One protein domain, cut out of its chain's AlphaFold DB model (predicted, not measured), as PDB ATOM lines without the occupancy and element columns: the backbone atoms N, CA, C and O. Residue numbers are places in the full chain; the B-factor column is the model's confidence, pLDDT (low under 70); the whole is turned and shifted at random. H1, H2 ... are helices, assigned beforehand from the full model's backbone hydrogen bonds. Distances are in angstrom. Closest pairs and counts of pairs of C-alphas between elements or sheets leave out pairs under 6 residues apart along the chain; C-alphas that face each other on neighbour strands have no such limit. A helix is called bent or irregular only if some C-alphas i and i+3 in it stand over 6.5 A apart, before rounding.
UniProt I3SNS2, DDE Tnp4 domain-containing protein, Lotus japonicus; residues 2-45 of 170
ATOM      1  N   PHE A   2     150.489 102.652 100.568       95.75
ATOM      2  CA  PHE A   2     149.614 102.527  99.387       95.75
ATOM      3  C   PHE A   2     149.522 101.086  98.854       95.75
ATOM      4  O   PHE A   2     148.442 100.507  98.858       95.75
ATOM      5  N   LEU A   3     150.661 100.469  98.509       95.38
ATOM      6  CA  LEU A   3     150.699  99.079  98.031       95.38
ATOM      7  C   LEU A   3     150.165  98.077  99.063       95.38
ATOM      8  O   LEU A   3     149.444  97.163  98.701       95.38
ATOM      9  N   HIS A   4     150.458  98.283 100.349       94.25
ATOM     10  CA  HIS A   4     149.951  97.425 101.427       94.25
ATOM     11  C   HIS A   4     148.414  97.479 101.519       94.25
ATOM     12  O   HIS A   4     147.770  96.446 101.672       94.25
ATOM     13  N   ILE A   5     147.819  98.669 101.370       95.31
ATOM     14  CA  ILE A   5     146.359  98.831 101.321       95.31
ATOM     15  C   ILE A   5     145.770  98.057 100.141       95.31
ATOM     16  O   ILE A   5     144.808  97.322 100.338       95.31
ATOM     17  N   LEU A   6     146.344  98.209  98.944       93.38
ATOM     18  CA  LEU A   6     145.817  97.586  97.727       93.38
ATOM     19  C   LEU A   6     146.007  96.066  97.705       93.38
ATOM     20  O   LEU A   6     145.056  95.348  97.423       93.38
ATOM     21  N   ALA A   7     147.199  95.575  98.047       93.81
ATOM     22  CA  ALA A   7     147.537  94.154  97.977       93.81
ATOM     23  C   ALA A   7     146.681  93.284  98.912       93.81
ATOM     24  O   ALA A   7     146.410  92.129  98.603       93.81
ATOM     25  N   HIS A   8     146.243  93.841 100.042       92.69
ATOM     26  CA  HIS A   8     145.495  93.111 101.070       92.69
ATOM     27  C   HIS A   8     144.084  93.668 101.307       92.69
ATOM     28  O   HIS A   8     143.425  93.271 102.267       92.69
ATOM     29  N   ASN A   9     143.622  94.603 100.468       89.94
ATOM     30  CA  ASN A   9     142.320  95.265 100.594       89.94
ATOM     31  C   ASN A   9     142.042  95.799 102.022       89.94
ATOM     32  O   ASN A   9     140.974  95.595 102.609       89.94
ATOM     33  N   LEU A  10     143.044  96.441 102.633       93.31
ATOM     34  CA  LEU A  10     142.977  96.826 104.043       93.31
ATOM     35  C   LEU A  10     142.216  98.132 104.255       93.31
ATOM     36  O   LEU A  10     142.489  99.164 103.642       93.31
ATOM     37  N   LYS A  11     141.331  98.127 105.252       92.31
ATOM     38  CA  LYS A  11     140.656  99.341 105.723       92.31
ATOM     39  C   LYS A  11     141.634 100.231 106.487       92.31
ATOM     40  O   LYS A  11     142.452  99.740 107.265       92.31
ATOM     41  N   TYR A  12     141.465 101.551 106.396       92.75
ATOM     42  CA  TYR A  12     142.304 102.518 107.124       92.75
ATOM     43  C   TYR A  12     142.325 102.294 108.644       92.75
ATOM     44  O   TYR A  12     143.320 102.609 109.289       92.75
ATOM     45  N   ARG A  13     141.263 101.703 109.216       92.38
ATOM     46  CA  ARG A  13     141.232 101.265 110.623       92.38
ATOM     47  C   ARG A  13     142.383 100.313 110.957       92.38
ATOM     48  O   ARG A  13     142.950 100.451 112.028       92.38
ATOM     49  N   VAL A  14     142.700  99.367 110.074       93.69
ATOM     50  CA  VAL A  14     143.770  98.380 110.284       93.69
ATOM     51  C   VAL A  14     145.130  99.041 110.078       93.69
ATOM     52  O   VAL A  14     146.002  98.980 110.937       93.69
ATOM     53  N   VAL A  15     145.269  99.775 108.974       94.75
ATOM     54  CA  VAL A  15     146.520 100.424 108.549       94.75
ATOM     55  C   VAL A  15     147.012 101.450 109.572       94.75
ATOM     56  O   VAL A  15     148.216 101.576 109.781       94.75
ATOM     57  N   HIS A  16     146.091 102.159 110.234       95.19
ATOM     58  CA  HIS A  16     146.406 103.088 111.320       95.19
ATOM     59  C   HIS A  16     147.225 102.426 112.424       95.19
ATOM     60  O   HIS A  16     148.222 102.999 112.857       95.19
ATOM     61  N   PHE A  17     146.821 101.232 112.865       94.88
ATOM     62  CA  PHE A  17     147.539 100.503 113.908       94.88
ATOM     63  C   PHE A  17     148.901 100.018 113.415       94.88
ATOM     64  O   PHE A  17     149.883 100.172 114.126       94.88
ATOM     65  N   THR A  18     148.989  99.507 112.184       94.56
ATOM     66  CA  THR A  18     150.255  98.991 111.639       94.56
ATOM     67  C   THR A  18     151.318 100.073 111.448       94.56
ATOM     68  O   THR A  18     152.495  99.827 111.678       94.56
ATOM     69  N   TYR A  19     150.921 101.265 110.996       94.00
ATOM     70  CA  TYR A  19     151.862 102.341 110.666       94.00
ATOM     71  C   TYR A  19     151.929 103.456 111.717       94.00
ATOM     72  O   TYR A  19     152.710 104.389 111.535       94.00
ATOM     73  N   TYR A  20     151.122 103.393 112.781       95.94
ATOM     74  CA  TYR A  20     151.032 104.419 113.831       95.94
ATOM     75  C   TYR A  20     150.796 105.837 113.276       95.94
ATOM     76  O   TYR A  20     151.426 106.811 113.689       95.94
ATOM     77  N   ARG A  21     149.898 105.970 112.290       96.25
ATOM     78  CA  ARG A  21     149.554 107.253 111.642       96.25
ATOM     79  C   ARG A  21     148.057 107.479 111.633       96.25
ATOM     80  O   ARG A  21     147.319 106.550 111.327       96.25
ATOM     81  N   SER A  22     147.630 108.730 111.836       96.94
ATOM     82  CA  SER A  22     146.216 109.120 111.778       96.94
ATOM     83  C   SER A  22     145.555 108.707 110.456       96.94
ATOM     84  O   SER A  22     146.189 108.712 109.396       96.94
ATOM     85  N   LYS A  23     144.253 108.385 110.500       96.69
ATOM     86  CA  LYS A  23     143.484 107.980 109.305       96.69
ATOM     87  C   LYS A  23     143.509 109.058 108.220       96.69
ATOM     88  O   LYS A  23     143.541 108.733 107.038       96.69
ATOM     89  N   GLU A  24     143.547 110.324 108.624       97.38
ATOM     90  CA  GLU A  24     143.681 111.448 107.704       97.38
ATOM     91  C   GLU A  24     145.034 111.446 106.988       97.38
ATOM     92  O   GLU A  24     145.084 111.578 105.767       97.38
ATOM     93  N   THR A  25     146.134 111.222 107.714       96.81
ATOM     94  CA  THR A  25     147.464 111.118 107.099       96.81
ATOM     95  C   THR A  25     147.512 109.957 106.110       96.81
ATOM     96  O   THR A  25     148.026 110.118 105.004       96.81
ATOM     97  N   ILE A  26     146.933 108.808 106.474       97.06
ATOM     98  CA  ILE A  26     146.828 107.639 105.593       97.06
ATOM     99  C   ILE A  26     146.053 107.988 104.324       97.06
ATOM    100  O   ILE A  26     146.544 107.742 103.225       97.06
ATOM    101  N   SER A  27     144.878 108.605 104.467       96.62
ATOM    102  CA  SER A  27     144.050 109.029 103.338       96.62
ATOM    103  C   SER A  27     144.790 110.009 102.428       96.62
ATOM    104  O   SER A  27     144.833 109.811 101.212       96.62
ATOM    105  N   ARG A  28     145.441 111.031 102.995       97.44
ATOM    106  CA  ARG A  28     146.209 112.022 102.235       97.44
ATOM    107  C   ARG A  28     147.338 111.368 101.442       97.44
ATOM    108  O   ARG A  28     147.456 111.616 100.245       97.44
ATOM    109  N   GLN A  29     148.134 110.504 102.074       96.38
ATOM    110  CA  GLN A  29     149.242 109.828 101.392       96.38
ATOM    111  C   GLN A  29     148.756 108.829 100.341       96.38
ATOM    112  O   GLN A  29     149.313 108.779  99.247       96.38
ATOM    113  N   PHE A  30     147.688 108.082 100.630       96.81
ATOM    114  CA  PHE A  30     147.070 107.186  99.657       96.81
ATOM    115  C   PHE A  30     146.633 107.950  98.402       96.81
ATOM    116  O   PHE A  30     146.992 107.565  97.293       96.81
ATOM    117  N   ASN A  31     145.931 109.071  98.576       96.75
ATOM    118  CA  ASN A  31     145.470 109.900  97.465       96.75
ATOM    119  C   ASN A  31     146.618 110.577  96.705       96.75
ATOM    120  O   ASN A  31     146.541 110.715  95.488       96.75
ATOM    121  N   ASN A  32     147.692 110.984  97.383       97.56
ATOM    122  CA  ASN A  32     148.866 111.548  96.715       97.56
ATOM    123  C   ASN A  32     149.525 110.526  95.779       97.56
ATOM    124  O   ASN A  32     149.794 110.851  94.623       97.56
ATOM    125  N   VAL A  33     149.722 109.291  96.252       97.31
ATOM    126  CA  VAL A  33     150.275 108.209  95.424       97.31
ATOM    127  C   VAL A  33     149.302 107.827  94.309       97.31
ATOM    128  O   VAL A  33     149.728 107.719  93.166       97.31
ATOM    129  N   LEU A  34     148.000 107.714  94.597       96.00
ATOM    130  CA  LEU A  34     146.981 107.436  93.581       96.00
ATOM    131  C   LEU A  34     147.031 108.458  92.440       96.00
ATOM    132  O   LEU A  34     147.081 108.079  91.277       96.00
ATOM    133  N   ARG A  35     147.076 109.758  92.757       95.75
ATOM    134  CA  ARG A  35     147.177 110.817  91.742       95.75
ATOM    135  C   ARG A  35     148.467 110.721  90.932       95.75
ATOM    136  O   ARG A  35     148.430 110.978  89.736       95.75
ATOM    137  N   ALA A  36     149.590 110.372  91.560       95.69
ATOM    138  CA  ALA A  36     150.848 110.166  90.845       95.69
ATOM    139  C   ALA A  36     150.751 108.976  89.875       95.69
ATOM    140  O   ALA A  36     151.114 109.116  88.712       95.69
ATOM    141  N   VAL A  37     150.173 107.852  90.317       93.94
ATOM    142  CA  VAL A  37     149.922 106.671  89.472       93.94
ATOM    143  C   VAL A  37     149.006 107.017  88.296       93.94
ATOM    144  O   VAL A  37     149.319 106.676  87.164       93.94
ATOM    145  N   MET A  38     147.921 107.758  88.532       91.50
ATOM    146  CA  MET A  38     147.001 108.191  87.471       91.50
ATOM    147  C   MET A  38     147.651 109.139  86.453       91.50
ATOM    148  O   MET A  38     147.230 109.183  85.303       91.50
ATOM    149  N   LYS A  39     148.670 109.915  86.849       92.56
ATOM    150  CA  LYS A  39     149.418 110.765  85.909       92.56
ATOM    151  C   LYS A  39     150.292 109.937  84.972       92.56
ATOM    152  O   LYS A  39     150.351 110.247  83.789       92.56
ATOM    153  N   VAL A  40     150.938 108.891  85.489       91.94
ATOM    154  CA  VAL A  40     151.809 108.024  84.682       91.94
ATOM    155  C   VAL A  40     151.040 106.920  83.960       91.94
ATOM    156  O   VAL A  40     151.545 106.371  82.991       91.94
ATOM    157  N   SER A  41     149.809 106.592  84.370       88.75
ATOM    158  CA  SER A  41     149.045 105.482  83.780       88.75
ATOM    159  C   SER A  41     148.833 105.639  82.278       88.75
ATOM    160  O   SER A  41     148.808 104.641  81.572       88.75
ATOM    161  N   GLY A  42     148.733 106.874  81.775       82.81
ATOM    162  CA  GLY A  42     148.639 107.143  80.340       82.81
ATOM    163  C   GLY A  42     149.879 106.724  79.547       82.81
ATOM    164  O   GLY A  42     149.773 106.510  78.347       82.81
ATOM    165  N   GLU A  43     151.044 106.580  80.187       86.62
ATOM    166  CA  GLU A  43     152.270 106.068  79.560       86.62
ATOM    167  C   GLU A  43     152.281 104.540  79.456       86.62
ATOM    168  O   GLU A  43     152.866 104.007  78.516       86.62
ATOM    169  N   TYR A  44     151.602 103.859  80.383       84.44
ATOM    170  CA  TYR A  44     151.538 102.397  80.459       84.44
ATOM    171  C   TYR A  44     150.316 101.805  79.746       84.44
ATOM    172  O   TYR A  44     150.418 100.733  79.162       84.44
ATOM    173  N   LEU A  45     149.174 102.499  79.761       86.12
ATOM    174  CA  LEU A  45     147.945 102.113  79.057       86.12
ATOM    175  C   LEU A  45     148.005 102.584  77.603       86.12
ATOM    176  O   LEU A  45     147.248 103.459  77.176       86.12
TER     177      LEU A  45
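What this domain is: This is residues 2 to 45 of the 170 residues of the protein "DDE Tnp4 domain-containing protein" of Lotus japonicus (UniProt I3SNS2). One long helix, H3, makes the long axis, and two short helices, H1 and H2, sit on one side of its first half; H2 is set crosswise at H3's beginning, and H1 stands farther along. The far part of H3, residues 35 to 44, sticks out with Leu 45 as a free arm. The printed part has 44 residues with three named helices, H1, H2 and H3 in chain order, and no named strand: the class is all helix. The whole is loose, with a radius of gyration of the C-alphas of 11.8 A, and elongated, spanning 35 by 19 by 11 A.

Where its parts are: Find C-alpha 2 at (149.614, 102.527, 99.387); there H1 begins, residues 2 to 7, 8.7 A from first to last C-alpha. Next comes H2, residues 12 to 19, 10.2 A long. H3, residues 23 to 44, runs 30.5 A from C-alpha 23 at (143.484, 107.980, 109.305) to C-alpha 44 at (151.538, 102.397, 80.459). Look near residue 38 for its kink of 29 degrees; H3 is irregular, but only just: C-alphas 39 and 42 are 6.7 A apart.

How they stand to each other: H1 and H3 only just touch, with 3 pairs of C-alphas within 8 A, and H3 touches H1 with residues 29 to 33 alone. Their closest C-alphas, Phe 2 and Phe 30, are 5.3 A apart, and their lines are about perpendicular at 77 degrees. H1 and H2 are close but not clearly touching: their closest C-alphas, Ile 5 and Val 15, are 7.4 A apart, at a steep tilt of 66 degrees, opposite ways. H3 touches H2 with residues 23 to 27 alone; look at the closest C-alphas of the two, those of Tyr 12 and Lys 23, 6.0 A apart. Their lines are about perpendicular at 85 degrees. In H1 every O i to N i+4 pair is within hydrogen-bond range; in H2 it is 3 of 4, in H3 15 of 18.

The domain as a whole: The two C-alphas farthest apart, Phe 17 and Glu 43, are 35.1 A apart. Without residues 35 to 45, which stand free, the body of 33 residues spans 21 by 19 by 11 A. Both links are tight, and the printed part has no cut. The mean pLDDT of the printed part is 93.9, and no printed residue is under 70.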